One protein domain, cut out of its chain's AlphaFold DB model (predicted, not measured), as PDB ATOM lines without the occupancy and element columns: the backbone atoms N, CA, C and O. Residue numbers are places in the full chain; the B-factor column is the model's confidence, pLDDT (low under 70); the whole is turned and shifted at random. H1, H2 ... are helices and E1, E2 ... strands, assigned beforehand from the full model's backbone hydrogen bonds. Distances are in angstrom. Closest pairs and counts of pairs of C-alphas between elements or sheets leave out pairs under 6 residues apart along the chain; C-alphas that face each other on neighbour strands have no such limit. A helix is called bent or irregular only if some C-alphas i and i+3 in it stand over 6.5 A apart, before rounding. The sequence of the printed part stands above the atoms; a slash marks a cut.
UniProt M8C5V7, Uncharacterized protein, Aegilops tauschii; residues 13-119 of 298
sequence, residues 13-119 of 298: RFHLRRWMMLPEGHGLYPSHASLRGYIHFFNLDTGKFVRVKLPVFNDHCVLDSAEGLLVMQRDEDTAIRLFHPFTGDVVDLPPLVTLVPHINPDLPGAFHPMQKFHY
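This is residues 13 to 119 of the 298 residues of an uncharacterized protein of Aegilops tauschii (UniProt M8C5V7). Two small antiparallel sheets follow each other along the longest axis, a three-stranded one at one end and a twisted four-stranded one in the middle, and they meet only loosely, with the short helix H1 at the joint between them. Beyond the second sheet, the last residues make a low-confidence tail at the other end, with the two short helices H2 and H3 joined by a long loop. You will find 107 residues printed, with three named helices and seven named strands in the order E1 E2 E3 H1 E4 E5 E6 E7 H2 H3; the sheets run E1 - E2 - E3 and E4 - E5 - E6 - E7, each antiparallel throughout. The class is mixed, helices and strands, though under half of the residues are in named elements. The whole is compact, with a radius of gyration of the C-alphas of 15.1 A and spans of 41 by 32 by 26 A.

Begin with E1, residues 19 to 21, E2, residues 38 to 43, and E3, residues 49 to 53, which form a meander, each strand the antiparallel neighbour of the one before. E1 and E2 are a hairpin at 141 degrees between their directions; look for N 20 and O 42, 2.9 A apart and within hydrogen-bond range. E2 and E3 are a hairpin at 150 degrees, with N 39 and O 52 at 2.9 A. Next comes H1, residues 55 to 58, which is on the sheet of E4, residues 60 to 66, E5, residues 69 to 74, E6, residues 80 to 83, and E7, residues 90 to 92, but only grazes it with its residues 56 to 58. These four strands are a second meander. Check N 61 and O 73 at 2.8 A for E4 and E5, N 72 and O 81 at 2.8 A for E5 and E6, and N 82 and O 91 at 2.8 A for E6 and E7; each of these pairs of strands is a hairpin. This sheet is strongly twisted, but only just, its C-alphas lying up to 4.3 A off the best plane. Between the two sheets, the closest C-alphas of E1 and E4 are those of Met 20 and Ser 65, 7.6 A apart, while E2 and E5 are apart. H2, residues 96 to 102, is not on the second sheet, and H3, residues 116 to 119, is only just not on it, with 4 pairs of C-alphas within 10 A. H2 and H3 are near each other, with 6 pairs within 10 A. In H2, 1 of 3 O i to N i+4 pairs and 3 of 4 O i to N i+3 pairs are within hydrogen-bond range; H1 and H3 are too short for an i+4 pair.

Find C-alpha 19 at (-18.731, -26.893, 24.324), where E1 begins. From first to last C-alpha, E2 measures 16.5 A and E3 13.6 A. E4 starts at C-alpha 60, (-21.285, -8.956, 32.184), and runs 16.9 A; E5 runs 15.3 A and E6 9.7 A. H2 spans 10.4 A and is irregular, with C-alphas 98 and 101 at 7.2 A. H3 ends at C-alpha 119, (-2.260, -16.775, 37.282).

The two C-alphas farthest apart are those of Lys 48 and Pro 101, at 41.8 A. The printed part has no cut. The links E1 to E2, 16 residues, and H2 to H3, 13 residues, are long. The mean pLDDT of the printed part is 75.4; look in the B-factor column for values under 70 at residues 13 to 14, residue 16 and residues 95 to 119.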
ATOM      1  N   ARG A  13     -21.634 -33.409  36.560       69.25
ATOM      2  CA  ARG A  13     -22.471 -34.219  35.663       69.25
ATOM      3  C   ARG A  13     -23.349 -33.365  34.758       69.25
ATOM      4  O   ARG A  13     -23.752 -33.830  33.697       69.25
ATOM      5  N   PHE A  14     -23.636 -32.135  35.172       67.31
ATOM      6  CA  PHE A  14     -24.392 -31.172  34.376       67.31
ATOM      7  C   PHE A  14     -23.481 -30.208  33.614       67.31
ATOM      8  O   PHE A  14     -23.979 -29.388  32.852       67.31
ATOM      9  N   HIS A  15     -22.157 -30.324  33.766       72.75
ATOM     10  CA  HIS A  15     -21.204 -29.512  33.019       72.75
ATOM     11  C   HIS A  15     -21.260 -29.825  31.529       72.75
ATOM     12  O   HIS A  15     -21.290 -30.977  31.089       72.75
ATOM     13  N   LEU A  16     -21.197 -28.767  30.734       68.25
ATOM     14  CA  LEU A  16     -21.283 -28.817  29.281       68.25
ATOM     15  C   LEU A  16     -19.915 -29.095  28.691       68.25
ATOM     16  O   LEU A  16     -19.374 -28.301  27.913       68.25
ATOM     17  N   ARG A  17     -19.344 -30.231  29.089       77.44
ATOM     18  CA  ARG A  17     -18.032 -30.653  28.619       77.44
ATOM     19  C   ARG A  17     -17.997 -30.516  27.102       77.44
ATOM     20  O   ARG A  17     -18.947 -30.873  26.401       77.44
ATOM     21  N   ARG A  18     -16.878 -29.984  26.613       85.81
ATOM     22  CA  ARG A  18     -16.549 -29.951  25.185       85.81
ATOM     23  C   ARG A  18     -17.372 -28.943  24.371       85.81
ATOM     24  O   ARG A  18     -17.237 -28.926  23.155       85.81
ATOM     25  N   TRP A  19     -18.165 -28.068  24.995       88.56
ATOM     26  CA  TRP A  19     -18.731 -26.893  24.324       88.56
ATOM     27  C   TRP A  19     -17.787 -25.698  24.420       88.56
ATOM     28  O   TRP A  19     -17.269 -25.383  25.490       88.56
ATOM     29  N   MET A  20     -17.591 -25.010  23.300       88.62
ATOM     30  CA  MET A  20     -16.775 -23.806  23.215       88.62
ATOM     31  C   MET A  20     -17.581 -22.688  22.556       88.62
ATOM     32  O   MET A  20     -18.301 -22.913  21.582       88.62
ATOM     33  N   MET A  21     -17.475 -21.473  23.094       89.38
ATOM     34  CA  MET A  21     -18.075 -20.296  22.466       89.38
ATOM     35  C   MET A  21     -17.364 -20.017  21.141       89.38
ATOM     36  O   MET A  21     -16.135 -19.935  21.096       89.38
ATOM     37  N   LEU A  22     -18.134 -19.868  20.068       88.62
ATOM     38  CA  LEU A  22     -17.595 -19.625  18.741       88.62
ATOM     39  C   LEU A  22     -17.167 -18.151  18.602       88.62
ATOM     40  O   LEU A  22     -17.979 -17.255  18.843       88.62
ATOM     41  N   PRO A  23     -15.930 -17.857  18.166       87.31
ATOM     42  CA  PRO A  23     -15.564 -16.511  17.754       87.31
ATOM     43  C   PRO A  23     -16.232 -16.207  16.409       87.31
ATOM     44  O   PRO A  23     -15.732 -16.625  15.371       87.31
ATOM     45  N   GLU A  24     -17.337 -15.461  16.413       82.38
ATOM     46  CA  GLU A  24     -18.118 -15.112  15.205       82.38
ATOM     47  C   GLU A  24     -17.289 -14.389  14.121       82.38
ATOM     48  O   GLU A  24     -17.622 -14.412  12.938       82.38
ATOM     49  N   GLY A  25     -16.184 -13.743  14.511       81.50
ATOM     50  CA  GLY A  25     -15.374 -12.926  13.609       81.50
ATOM     51  C   GLY A  25     -16.069 -11.617  13.221       81.50
ATOM     52  O   GLY A  25     -17.062 -11.221  13.824       81.50
ATOM     53  N   HIS A  26     -15.513 -10.898  12.241       80.25
ATOM     54  CA  HIS A  26     -16.094  -9.667  11.668       80.25
ATOM     55  C   HIS A  26     -16.493  -8.561  12.669       80.25
ATOM     56  O   HIS A  26     -17.343  -7.726  12.380       80.25
ATOM     57  N   GLY A  27     -15.878  -8.531  13.849       82.69
ATOM     58  CA  GLY A  27     -16.228  -7.602  14.922       82.69
ATOM     59  C   GLY A  27     -17.490  -7.985  15.701       82.69
ATOM     60  O   GLY A  27     -17.891  -7.230  16.583       82.69
ATOM     61  N   LEU A  28     -18.098  -9.144  15.439       86.62
ATOM     62  CA  LEU A  28     -19.281  -9.644  16.136       86.62
ATOM     63  C   LEU A  28     -18.883 -10.247  17.486       86.62
ATOM     64  O   LEU A  28     -18.573 -11.426  17.627       86.62
ATOM     65  N   TYR A  29     -18.830  -9.398  18.502       86.88
ATOM     66  CA  TYR A  29     -18.589  -9.813  19.880       86.88
ATOM     67  C   TYR A  29     -19.882 -10.167  20.616       86.88
ATOM     68  O   TYR A  29     -20.945  -9.755  20.162       86.88
ATOM     69  N   PRO A  30     -19.824 -10.840  21.784       86.81
ATOM     70  CA  PRO A  30     -21.031 -11.385  22.397       86.81
ATOM     71  C   PRO A  30     -22.188 -10.396  22.644       86.81
ATOM     72  O   PRO A  30     -23.349 -10.708  22.404       86.81
ATOM     73  N   SER A  31     -21.894  -9.160  23.044       84.38
ATOM     74  CA  SER A  31     -22.900  -8.100  23.224       84.38
ATOM     75  C   SER A  31     -23.118  -7.202  21.999       84.38
ATOM     76  O   SER A  31     -23.613  -6.083  22.127       84.38
ATOM     77  N   HIS A  32     -22.724  -7.635  20.800       87.06
ATOM     78  CA  HIS A  32     -22.916  -6.855  19.579       87.06
ATOM     79  C   HIS A  32     -24.403  -6.811  19.193       87.06
ATOM     80  O   HIS A  32     -25.071  -7.845  19.143       87.06
ATOM     81  N   ALA A  33     -24.928  -5.628  18.855       85.94
ATOM     82  CA  ALA A  33     -26.355  -5.427  18.577       85.94
ATOM     83  C   ALA A  33     -26.892  -6.352  17.465       85.94
ATOM     84  O   ALA A  33     -27.969  -6.931  17.606       85.94
ATOM     85  N   SER A  34     -26.108  -6.573  16.403       88.62
ATOM     86  CA  SER A  34     -26.460  -7.494  15.305       88.62
ATOM     87  C   SER A  34     -26.700  -8.939  15.749       88.62
ATOM     88  O   SER A  34     -27.460  -9.651  15.099       88.62
ATOM     89  N   LEU A  35     -26.102  -9.371  16.863       88.25
ATOM     90  CA  LEU A  35     -26.335 -10.704  17.412       88.25
ATOM     91  C   LEU A  35     -27.673 -10.804  18.159       88.25
ATOM     92  O   LEU A  35     -28.172 -11.908  18.369       88.25
ATOM     93  N   ARG A  36     -28.286  -9.671  18.543       88.94
ATOM     94  CA  ARG A  36     -29.547  -9.597  19.309       88.94
ATOM     95  C   ARG A  36     -29.510 -10.424  20.603       88.94
ATOM     96  O   ARG A  36     -30.501 -11.042  20.992       88.94
ATOM     97  N   GLY A  37     -28.336 -10.457  21.238       87.19
ATOM     98  CA  GLY A  37     -28.063 -11.241  22.441       87.19
ATOM     99  C   GLY A  37     -27.897 -12.741  22.200       87.19
ATOM    100  O   GLY A  37     -27.895 -13.492  23.165       87.19
ATOM    101  N   TYR A  38     -27.793 -13.205  20.952       90.69
ATOM    102  CA  TYR A  38     -27.563 -14.615  20.657       90.69
ATOM    103  C   TYR A  38     -26.098 -14.928  20.394       90.69
ATOM    104  O   TYR A  38     -25.477 -14.268  19.572       90.69
ATOM    105  N   ILE A  39     -25.601 -16.008  20.989       89.12
ATOM    106  CA  ILE A  39     -24.231 -16.496  20.814       89.12
ATOM    107  C   ILE A  39     -24.240 -17.914  20.275       89.12
ATOM    108  O   ILE A  39     -25.061 -18.726  20.714       89.12
ATOM    109  N   HIS A  40     -23.313 -18.227  19.371       90.19
ATOM    110  CA  HIS A  40     -23.079 -19.602  18.957       90.19
ATOM    111  C   HIS A  40     -22.079 -20.310  19.871       90.19
ATOM    112  O   HIS A  40     -21.003 -19.801  20.189       90.19
ATOM    113  N   PHE A  41     -22.430 -21.530  20.251       90.69
ATOM    114  CA  PHE A  41     -21.513 -22.501  20.823       90.69
ATOM    115  C   PHE A  41     -21.360 -23.653  19.844       90.69
ATOM    116  O   PHE A  41     -22.310 -24.017  19.146       90.69
ATOM    117  N   PHE A  42     -20.173 -24.241  19.819       89.56
ATOM    118  CA  PHE A  42     -19.893 -25.436  19.044       89.56
ATOM    119  C   PHE A  42     -19.355 -26.530  19.957       89.56
ATOM    120  O   PHE A  42     -18.608 -26.267  20.901       89.56
ATOM    121  N   ASN A  43     -19.774 -27.760  19.697       90.44
ATOM    122  CA  ASN A  43     -19.340 -28.916  20.457       90.44
ATOM    123  C   ASN A  43     -18.135 -29.571  19.768       90.44
ATOM    124  O   ASN A  43     -18.220 -29.971  18.607       90.44
ATOM    125  N   LEU A  44     -17.029 -29.689  20.499       89.94
ATOM    126  CA  LEU A  44     -15.745 -30.184  20.009       89.94
ATOM    127  C   LEU A  44     -15.782 -31.669  19.618       89.94
ATOM    128  O   LEU A  44     -14.957 -32.076  18.815       89.94
ATOM    129  N   ASP A  45     -16.718 -32.472  20.131       89.56
ATOM    130  CA  ASP A  45     -16.820 -33.904  19.795       89.56
ATOM    131  C   ASP A  45     -17.834 -34.190  18.687       89.56
ATOM    132  O   ASP A  45     -17.647 -35.052  17.835       89.56
ATOM    133  N   THR A  46     -18.942 -33.462  18.680       88.12
ATOM    134  CA  THR A  46     -20.048 -33.745  17.756       88.12
ATOM    135  C   THR A  46     -20.076 -32.813  16.555       88.12
ATOM    136  O   THR A  46     -20.852 -33.046  15.633       88.12
ATOM    137  N   GLY A  47     -19.279 -31.737  16.557       87.06
ATOM    138  CA  GLY A  47     -19.316 -30.702  15.519       87.06
ATOM    139  C   GLY A  47     -20.646 -29.943  15.456       87.06
ATOM    140  O   GLY A  47     -20.869 -29.168  14.529       87.06
ATOM    141  N   LYS A  48     -21.549 -30.161  16.422       88.50
ATOM    142  CA  LYS A  48     -22.856 -29.508  16.472       88.50
ATOM    143  C   LYS A  48     -22.717 -28.061  16.908       88.50
ATOM    144  O   LYS A  48     -21.964 -27.751  17.829       88.50
ATOM    145  N   PHE A  49     -23.529 -27.212  16.295       89.88
ATOM    146  CA  PHE A  49     -23.677 -25.812  16.655       89.88
ATOM    147  C   PHE A  49     -25.021 -25.588  17.325       89.88
ATOM    148  O   PHE A  49     -26.039 -26.150  16.921       89.88
ATOM    149  N   VAL A  50     -25.023 -24.731  18.332       91.00
ATOM    150  CA  VAL A  50     -26.232 -24.268  19.006       91.00
ATOM    151  C   VAL A  50     -26.151 -22.770  19.183       91.00
ATOM    152  O   VAL A  50     -25.081 -22.211  19.416       91.00
ATOM    153  N   ARG A  51     -27.301 -22.119  19.072       92.25
ATOM    154  CA  ARG A  51     -27.434 -20.679  19.236       92.25
ATOM    155  C   ARG A  51     -28.246 -20.406  20.492       92.25
ATOM    156  O   ARG A  51     -29.377 -20.871  20.600       92.25
ATOM    157  N   VAL A  52     -27.685 -19.643  21.424       90.19
ATOM    158  CA  VAL A  52     -28.280 -19.402  22.747       90.19
ATOM    159  C   VAL A  52     -28.517 -17.922  22.953       90.19
ATOM    160  O   VAL A  52     -27.621 -17.120  22.701       90.19
ATOM    161  N   LYS A  53     -29.706 -17.553  23.435       90.88
ATOM    162  CA  LYS A  53     -30.000 -16.174  23.827       90.88
ATOM    163  C   LYS A  53     -29.445 -15.915  25.227       90.88
ATOM    164  O   LYS A  53     -29.992 -16.400  26.209       90.88
ATOM    165  N   LEU A  54     -28.379 -15.132  25.301       87.38
ATOM    166  CA  LEU A  54     -27.640 -14.797  26.511       87.38
ATOM    167  C   LEU A  54     -27.611 -13.273  26.708       87.38
ATOM    168  O   LEU A  54     -26.608 -12.621  26.415       87.38
ATOM    169  N   PRO A  55     -28.706 -12.671  27.213       80.50
ATOM    170  CA  PRO A  55     -28.766 -11.226  27.447       80.50
ATOM    171  C   PRO A  55     -27.787 -10.754  28.536       80.50
ATOM    172  O   PRO A  55     -27.476  -9.567  28.593       80.50
ATOM    173  N   VAL A  56     -27.255 -11.677  29.346       83.25
ATOM    174  CA  VAL A  56     -26.268 -11.430  30.413       83.25
ATOM    175  C   VAL A  56     -24.977 -10.756  29.918       83.25
ATOM    176  O   VAL A  56     -24.255 -10.138  30.690       83.25
ATOM    177  N   PHE A  57     -24.672 -10.784  28.616       83.88
ATOM    178  CA  PHE A  57     -23.516 -10.050  28.077       83.88
ATOM    179  C   PHE A  57     -23.699  -8.522  28.038       83.88
ATOM    180  O   PHE A  57     -22.741  -7.793  27.753       83.88
ATOM    181  N   ASN A  58     -24.902  -8.014  28.326       79.94
ATOM    182  CA  ASN A  58     -25.172  -6.577  28.397       79.94
ATOM    183  C   ASN A  58     -24.536  -5.926  29.629       79.94
ATOM    184  O   ASN A  58     -23.981  -4.831  29.519       79.94
ATOM    185  N   ASP A  59     -24.525  -6.628  30.760       85.38
ATOM    186  CA  ASP A  59     -24.025  -6.207  32.078       85.38
ATOM    187  C   ASP A  59     -22.840  -7.064  32.568       85.38
ATOM    188  O   ASP A  59     -22.103  -6.622  33.431       85.38
ATOM    189  N   HIS A  60     -22.490  -8.163  31.881       86.88
ATOM    190  CA  HIS A  60     -21.285  -8.956  32.184       86.88
ATOM    191  C   HIS A  60     -20.283  -9.037  31.024       86.88
ATOM    192  O   HIS A  60     -20.643  -8.996  29.845       86.88
ATOM    193  N   CYS A  61     -18.999  -9.178  31.347       83.75
ATOM    194  CA  CYS A  61     -17.932  -9.475  30.397       83.75
ATOM    195  C   CYS A  61     -17.386 -10.893  30.625       83.75
ATOM    196  O   CYS A  61     -17.257 -11.342  31.757       83.75
ATOM    197  N   VAL A  62     -17.080 -11.620  29.550       84.56
ATOM    198  CA  VAL A  62     -16.520 -12.977  29.648       84.56
ATOM    199  C   VAL A  62     -15.013 -12.907  29.828       84.56
ATOM    200  O   VAL A  62     -14.337 -12.232  29.055       84.56
ATOM    201  N   LEU A  63     -14.485 -13.626  30.808       81.44
ATOM    202  CA  LEU A  63     -13.059 -13.695  31.105       81.44
ATOM    203  C   LEU A  63     -12.429 -14.968  30.544       81.44
ATOM    204  O   LEU A  63     -11.436 -14.893  29.824       81.44
ATOM    205  N   ASP A  64     -13.025 -16.123  30.840       81.88
ATOM    206  CA  ASP A  64     -12.545 -17.421  30.369       81.88
ATOM    207  C   ASP A  64     -13.696 -18.438  30.233       81.88
ATOM    208  O   ASP A  64     -14.850 -18.144  30.548       81.88
ATOM    209  N   SER A  65     -13.374 -19.636  29.747       80.75
ATOM    210  CA  SER A  65     -14.255 -20.800  29.686       80.75
ATOM    211  C   SER A  65     -13.522 -22.024  30.231       80.75
ATOM    212  O   SER A  65     -12.400 -22.308  29.802       80.75
ATOM    213  N   ALA A  66     -14.156 -22.762  31.142       74.38
ATOM    214  CA  ALA A  66     -13.614 -23.978  31.750       74.38
ATOM    215  C   ALA A  66     -14.747 -24.977  32.012       74.38
ATOM    216  O   ALA A  66     -15.809 -24.575  32.473       74.38
ATOM    217  N   GLU A  67     -14.545 -26.258  31.689       75.06
ATOM    218  CA  GLU A  67     -15.551 -27.320  31.884       75.06
ATOM    219  C   GLU A  67     -16.946 -26.992  31.297       75.06
ATOM    220  O   GLU A  67     -17.976 -27.423  31.801       75.06
ATOM    221  N   GLY A  68     -17.008 -26.203  30.218       77.00
ATOM    222  CA  GLY A  68     -18.280 -25.770  29.621       77.00
ATOM    223  C   GLY A  68     -19.015 -24.655  30.375       77.00
ATOM    224  O   GLY A  68     -20.110 -24.264  29.970       77.00
ATOM    225  N   LEU A  69     -18.420 -24.120  31.442       86.44
ATOM    226  CA  LEU A  69     -18.876 -22.933  32.157       86.44
ATOM    227  C   LEU A  69     -18.157 -21.690  31.637       86.44
ATOM    228  O   LEU A  69     -16.976 -21.734  31.280       86.44
ATOM    229  N   LEU A  70     -18.856 -20.557  31.655       88.25
ATOM    230  CA  LEU A  70     -18.258 -19.252  31.406       88.25
ATOM    231  C   LEU A  70     -17.859 -18.606  32.727       88.25
ATOM    232  O   LEU A  70     -18.676 -18.477  33.636       88.25
ATOM    233  N   VAL A  71     -16.614 -18.146  32.802       88.12
ATOM    234  CA  VAL A  71     -16.159 -17.251  33.866       88.12
ATOM    235  C   VAL A  71     -16.465 -15.835  33.411       88.12
ATOM    236  O   VAL A  71     -15.929 -15.380  32.399       88.12
ATOM    237  N   MET A  72     -17.334 -15.136  34.130       87.12
ATOM    238  CA  MET A  72     -17.774 -13.790  33.777       87.12
ATOM    239  C   MET A  72     -17.502 -12.809  34.909       87.12
ATOM    240  O   MET A  72     -17.532 -13.175  36.078       87.12
ATOM    241  N   GLN A  73     -17.271 -11.551  34.558       85.56
ATOM    242  CA  GLN A  73     -17.223 -10.437  35.492       85.56
ATOM    243  C   GLN A  73     -18.426  -9.534  35.257       85.56
ATOM    244  O   GLN A  73     -18.657  -9.102  34.127       85.56
ATOM    245  N   ARG A  74     -19.168  -9.245  36.321       86.50
ATOM    246  CA  ARG A  74     -20.264  -8.281  36.314       86.50
ATOM    247  C   ARG A  74     -19.726  -6.849  36.280       86.50
ATOM    248  O   ARG A  74     -18.751  -6.543  36.957       86.50
ATOM    249  N   ASP A  75     -20.340  -5.975  35.492       81.81
ATOM    250  CA  ASP A  75     -19.876  -4.599  35.316       81.81
ATOM    251  C   ASP A  75     -20.131  -3.722  36.547       81.81
ATOM    252  O   ASP A  75     -19.329  -2.833  36.817       81.81
ATOM    253  N   GLU A  76     -21.254  -3.924  37.244       83.62
ATOM    254  CA  GLU A  76     -21.710  -3.024  38.310       83.62
ATOM    255  C   GLU A  76     -20.777  -3.034  39.522       83.62
ATOM    256  O   GLU A  76     -20.438  -1.982  40.057       83.62
ATOM    257  N   ASP A  77     -20.362  -4.221  39.953       81.50
ATOM    258  CA  ASP A  77     -19.614  -4.430  41.194       81.50
ATOM    259  C   ASP A  77     -18.370  -5.303  41.010       81.50
ATOM    260  O   ASP A  77     -17.724  -5.684  41.985       81.50
ATOM    261  N   THR A  78     -18.009  -5.622  39.764       82.19
ATOM    262  CA  THR A  78     -16.843  -6.443  39.403       82.19
ATOM    263  C   THR A  78     -16.883  -7.888  39.908       82.19
ATOM    264  O   THR A  78     -15.872  -8.589  39.795       82.19
ATOM    265  N   ALA A  79     -18.034  -8.361  40.410       83.12
ATOM    266  CA  ALA A  79     -18.192  -9.722  40.908       83.12
ATOM    267  C   ALA A  79     -17.837 -10.746  39.825       83.12
ATOM    268  O   ALA A  79     -18.272 -10.634  38.674       83.12
ATOM    269  N   ILE A  80     -17.049 -11.752  40.203       86.62
ATOM    270  CA  ILE A  80     -16.686 -12.862  39.322       86.62
ATOM    271  C   ILE A  80     -17.689 -13.983  39.523       86.62
ATOM    272  O   ILE A  80     -18.021 -14.327  40.653       86.62
ATOM    273  N   ARG A  81     -18.183 -14.545  38.426       87.81
ATOM    274  CA  ARG A  81     -19.284 -15.501  38.424       87.81
ATOM    275  C   ARG A  81     -18.989 -16.649  37.481       87.81
ATOM    276  O   ARG A  81     -18.451 -16.439  36.392       87.81
ATOM    277  N   LEU A  82     -19.380 -17.847  37.883       89.75
ATOM    278  CA  LEU A  82     -19.494 -18.991  36.993       89.75
ATOM    279  C   LEU A  82     -20.910 -19.024  36.437       89.75
ATOM    280  O   LEU A  82     -21.880 -18.938  37.186       89.75
ATOM    281  N   PHE A  83     -21.019 -19.139  35.120       89.06
ATOM    282  CA  PHE A  83     -22.287 -19.109  34.411       89.06
ATOM    283  C   PHE A  83     -22.435 -20.333  33.524       89.06
ATOM    284  O   PHE A  83     -21.555 -20.634  32.712       89.06
ATOM    285  N   HIS A  84     -23.570 -21.012  33.658       89.00
ATOM    286  CA  HIS A  84     -23.919 -22.150  32.828       89.00
ATOM    287  C   HIS A  84     -24.768 -21.696  31.625       89.00
ATOM    288  O   HIS A  84     -25.952 -21.380  31.784       89.00
ATOM    289  N   PRO A  85     -24.213 -21.677  30.397       86.50
ATOM    290  CA  PRO A  85     -24.842 -20.990  29.272       86.50
ATOM    291  C   PRO A  85     -26.183 -21.565  28.808       86.50
ATOM    292  O   PRO A  85     -26.970 -20.814  28.249       86.50
ATOM    293  N   PHE A  86     -26.500 -22.842  29.046       84.31
ATOM    294  CA  PHE A  86     -27.788 -23.407  28.602       84.31
ATOM    295  C   PHE A  86     -28.873 -23.471  29.680       84.31
ATOM    296  O   PHE A  86     -30.045 -23.552  29.332       84.31
ATOM    297  N   THR A  87     -28.509 -23.438  30.965       84.50
ATOM    298  CA  THR A  87     -29.495 -23.471  32.071       84.50
ATOM    299  C   THR A  87     -29.737 -22.086  32.650       84.50
ATOM    300  O   THR A  87     -30.780 -21.852  33.248       84.50
ATOM    301  N   GLY A  88     -28.792 -21.160  32.461       85.38
ATOM    302  CA  GLY A  88     -28.820 -19.851  33.099       85.38
ATOM    303  C   GLY A  88     -28.410 -19.882  34.570       85.38
ATOM    304  O   GLY A  88     -28.478 -18.839  35.215       85.38
ATOM    305  N   ASP A  89     -27.975 -21.034  35.098       86.12
ATOM    306  CA  ASP A  89     -27.481 -21.134  36.471       86.12
ATOM    307  C   ASP A  89     -26.232 -20.263  36.653       86.12
ATOM    308  O   ASP A  89     -25.343 -20.218  35.793       86.12
ATOM    309  N   VAL A  90     -26.160 -19.591  37.800       88.25
ATOM    310  CA  VAL A  90     -25.083 -18.661  38.146       88.25
ATOM    311  C   VAL A  90     -24.595 -18.958  39.550       88.25
ATOM    312  O   VAL A  90     -25.398 -19.184  40.453       88.25
ATOM    313  N   VAL A  91     -23.281 -18.918  39.739       88.19
ATOM    314  CA  VAL A  91     -22.656 -18.949  41.061       88.19
ATOM    315  C   VAL A  91     -21.673 -17.797  41.159       88.19
ATOM    316  O   VAL A  91     -20.768 -17.678  40.333       88.19
ATOM    317  N   ASP A  92     -21.840 -16.966  42.182       87.38
ATOM    318  CA  ASP A  92     -20.902 -15.893  42.492       87.38
ATOM    319  C   ASP A  92     -19.695 -16.481  43.217       87.38
ATOM    320  O   ASP A  92     -19.831 -17.222  44.193       87.38
ATOM    321  N   LEU A  93     -18.501 -16.155  42.730       81.62
ATOM    322  CA  LEU A  93     -17.274 -16.442  43.448       81.62
ATOM    323  C   LEU A  93     -17.088 -15.399  44.556       81.62
ATOM    324  O   LEU A  93     -17.446 -14.229  44.368       81.62
ATOM    325  N   PRO A  94     -16.490 -15.782  45.697       75.62
ATOM    326  CA  PRO A  94     -16.091 -14.809  46.703       75.62
ATOM    327  C   PRO A  94     -15.155 -13.752  46.080       75.62
ATOM    328  O   PRO A  94     -14.441 -14.060  45.119       75.62
ATOM    329  N   PRO A  95     -15.131 -12.507  46.600       68.38
ATOM    330  CA  PRO A  95     -14.315 -11.436  46.037       68.38
ATOM    331  C   PRO A  95     -12.855 -11.860  45.871       68.38
ATOM    332  O   PRO A  95     -12.175 -12.143  46.855       68.38
ATOM    333  N   LEU A  96     -12.340 -11.837  44.638       58.81
ATOM    334  CA  LEU A  96     -10.957 -12.250  44.354       58.81
ATOM    335  C   LEU A  96      -9.902 -11.270  44.899       58.81
ATOM    336  O   LEU A  96      -8.710 -11.494  44.705       58.81
ATOM    337  N   VAL A  97     -10.307 -10.198  45.594       52.91
ATOM    338  CA  VAL A  97      -9.403  -9.355  46.401       52.91
ATOM    339  C   VAL A  97      -8.608 -10.210  47.393       52.91
ATOM    340  O   VAL A  97      -7.446  -9.912  47.653       52.91
ATOM    341  N   THR A  98      -9.184 -11.318  47.865       48.69
ATOM    342  CA  THR A  98      -8.496 -12.299  48.716       48.69
ATOM    343  C   THR A  98      -7.376 -13.071  48.005       48.69
ATOM    344  O   THR A  98      -6.535 -13.641  48.688       48.69
ATOM    345  N   LEU A  99      -7.324 -13.066  46.664       49.72
ATOM    346  CA  LEU A  99      -6.310 -13.748  45.841       49.72
ATOM    347  C   LEU A  99      -5.221 -12.806  45.294       49.72
ATOM    348  O   LEU A  99      -4.253 -13.260  44.687       49.72
ATOM    349  N   VAL A 100      -5.373 -11.486  45.464       45.28
ATOM    350  CA  VAL A 100      -4.401 -10.475  44.998       45.28
ATOM    351  C   VAL A 100      -2.999 -10.645  45.610       45.28
ATOM    352  O   VAL A 100      -2.034 -10.455  44.867       45.28
ATOM    353  N   PRO A 101      -2.836 -11.037  46.891       45.78
ATOM    354  CA  PRO A 101      -1.515 -11.296  47.472       45.78
ATOM    355  C   PRO A 101      -0.747 -12.451  46.808       45.78
ATOM    356  O   PRO A 101       0.464 -12.550  46.975       45.78
ATOM    357  N   HIS A 102      -1.427 -13.317  46.047       44.09
ATOM    358  CA  HIS A 102      -0.878 -14.575  45.522       44.09
ATOM    359  C   HIS A 102      -0.462 -14.505  44.047       44.09
ATOM    360  O   HIS A 102      -0.017 -15.497  43.465       44.09
ATOM    361  N   ILE A 103      -0.581 -13.328  43.424       44.94
ATOM    362  CA  ILE A 103      -0.159 -13.091  42.040       44.94
ATOM    363  C   ILE A 103       1.339 -12.764  42.037       44.94
ATOM    364  O   ILE A 103       1.735 -11.691  42.484       44.94
ATOM    365  N   ASN A 104       2.175 -13.658  41.497       44.00
ATOM    366  CA  ASN A 104       3.603 -13.378  41.319       44.00
ATOM    367  C   ASN A 104       3.802 -12.294  40.228       44.00
ATOM    368  O   ASN A 104       3.468 -12.550  39.065       44.00
ATOM    369  N   PRO A 105       4.338 -11.105  40.571       44.88
ATOM    370  CA  PRO A 105       4.522 -10.002  39.627       44.88
ATOM    371  C   PRO A 105       5.608 -10.263  38.571       44.88
ATOM    372  O   PRO A 105       5.600  -9.605  37.533       44.88
ATOM    373  N   ASP A 106       6.491 -11.243  38.785       44.62
ATOM    374  CA  ASP A 106       7.606 -11.560  37.882       44.62
ATOM    375  C   ASP A 106       7.204 -12.487  36.716       44.62
ATOM    376  O   ASP A 106       8.028 -12.842  35.868       44.62
ATOM    377  N   LEU A 107       5.931 -12.899  36.640       41.78
ATOM    378  CA  LEU A 107       5.428 -13.723  35.542       41.78
ATOM    379  C   LEU A 107       5.126 -12.872  34.292       41.78
ATOM    380  O   LEU A 107       4.469 -11.828  34.389       41.78
ATOM    381  N   PRO A 108       5.538 -13.313  33.085       33.12
ATOM    382  CA  PRO A 108       5.250 -12.590  31.849       33.12
ATOM    383  C   PRO A 108       3.733 -12.467  31.646       33.12
ATOM    384  O   PRO A 108       3.056 -13.468  31.447       33.12
ATOM    385  N   GLY A 109       3.207 -11.237  31.702       39.22
ATOM    386  CA  GLY A 109       1.773 -10.925  31.594       39.22
ATOM    387  C   GLY A 109       1.121 -10.347  32.863       39.22
ATOM    388  O   GLY A 109      -0.017  -9.883  32.812       39.22
ATOM    389  N   ALA A 110       1.842 -10.282  33.990       34.00
ATOM    390  CA  ALA A 110       1.329  -9.749  35.262       34.00
ATOM    391  C   ALA A 110       0.881  -8.267  35.210       34.00
ATOM    392  O   ALA A 110       0.056  -7.827  36.016       34.00
ATOM    393  N   PHE A 111       1.374  -7.500  34.232       37.28
ATOM    394  CA  PHE A 111       1.097  -6.066  34.090       37.28
ATOM    395  C   PHE A 111      -0.187  -5.736  33.309       37.28
ATOM    396  O   PHE A 111      -0.577  -4.570  33.265       37.28
ATOM    397  N   HIS A 112      -0.883  -6.722  32.722       39.72
ATOM    398  CA  HIS A 112      -2.161  -6.476  32.045       39.72
ATOM    399  C   HIS A 112      -3.345  -6.847  32.967       39.72
ATOM    400  O   HIS A 112      -3.440  -8.000  33.392       39.72
ATOM    401  N   PRO A 113      -4.303  -5.934  33.251       37.66
ATOM    402  CA  PRO A 113      -5.390  -6.180  34.210       37.66
ATOM    403  C   PRO A 113      -6.231  -7.433  33.907       37.66
ATOM    404  O   PRO A 113      -6.760  -8.057  34.819       37.66
ATOM    405  N   MET A 114      -6.319  -7.828  32.632       40.28
ATOM    406  CA  MET A 114      -7.061  -9.012  32.172       40.28
ATOM    407  C   MET A 114      -6.228 -10.305  32.134       40.28
ATOM    408  O   MET A 114      -6.792 -11.391  32.040       40.28
ATOM    409  N   GLN A 115      -4.897 -10.217  32.220       41.88
ATOM    410  CA  GLN A 115      -4.021 -11.391  32.322       41.88
ATOM    411  C   GLN A 115      -3.844 -11.859  33.772       41.88
ATOM    412  O   GLN A 115      -3.539 -13.028  33.982       41.88
ATOM    413  N   LYS A 116      -4.160 -11.019  34.770       41.56
ATOM    414  CA  LYS A 116      -4.136 -11.376  36.202       41.56
ATOM    415  C   LYS A 116      -4.941 -12.639  36.544       41.56
ATOM    416  O   LYS A 116      -4.493 -13.440  37.354       41.56
ATOM    417  N   PHE A 117      -6.076 -12.869  35.878       41.69
ATOM    418  CA  PHE A 117      -6.924 -14.048  36.113       41.69
ATOM    419  C   PHE A 117      -6.316 -15.372  35.615       41.69
ATOM    420  O   PHE A 117      -6.772 -16.436  36.023       41.69
ATOM    421  N   HIS A 118      -5.285 -15.337  34.762       39.09
ATOM    422  CA  HIS A 118      -4.622 -16.543  34.251       39.09
ATOM    423  C   HIS A 118      -3.631 -17.155  35.250       39.09
ATOM    424  O   HIS A 118      -3.166 -18.273  35.037       39.09
ATOM    425  N   TYR A 119      -3.308 -16.428  36.323       39.06
ATOM    426  CA  TYR A 119      -2.260 -16.775  37.282       39.06
ATOM    427  C   TYR A 119      -2.784 -16.883  38.714       39.06
ATOM    428  O   TYR A 119      -2.015 -16.699  39.653       39.06
TER     429      TYR A 119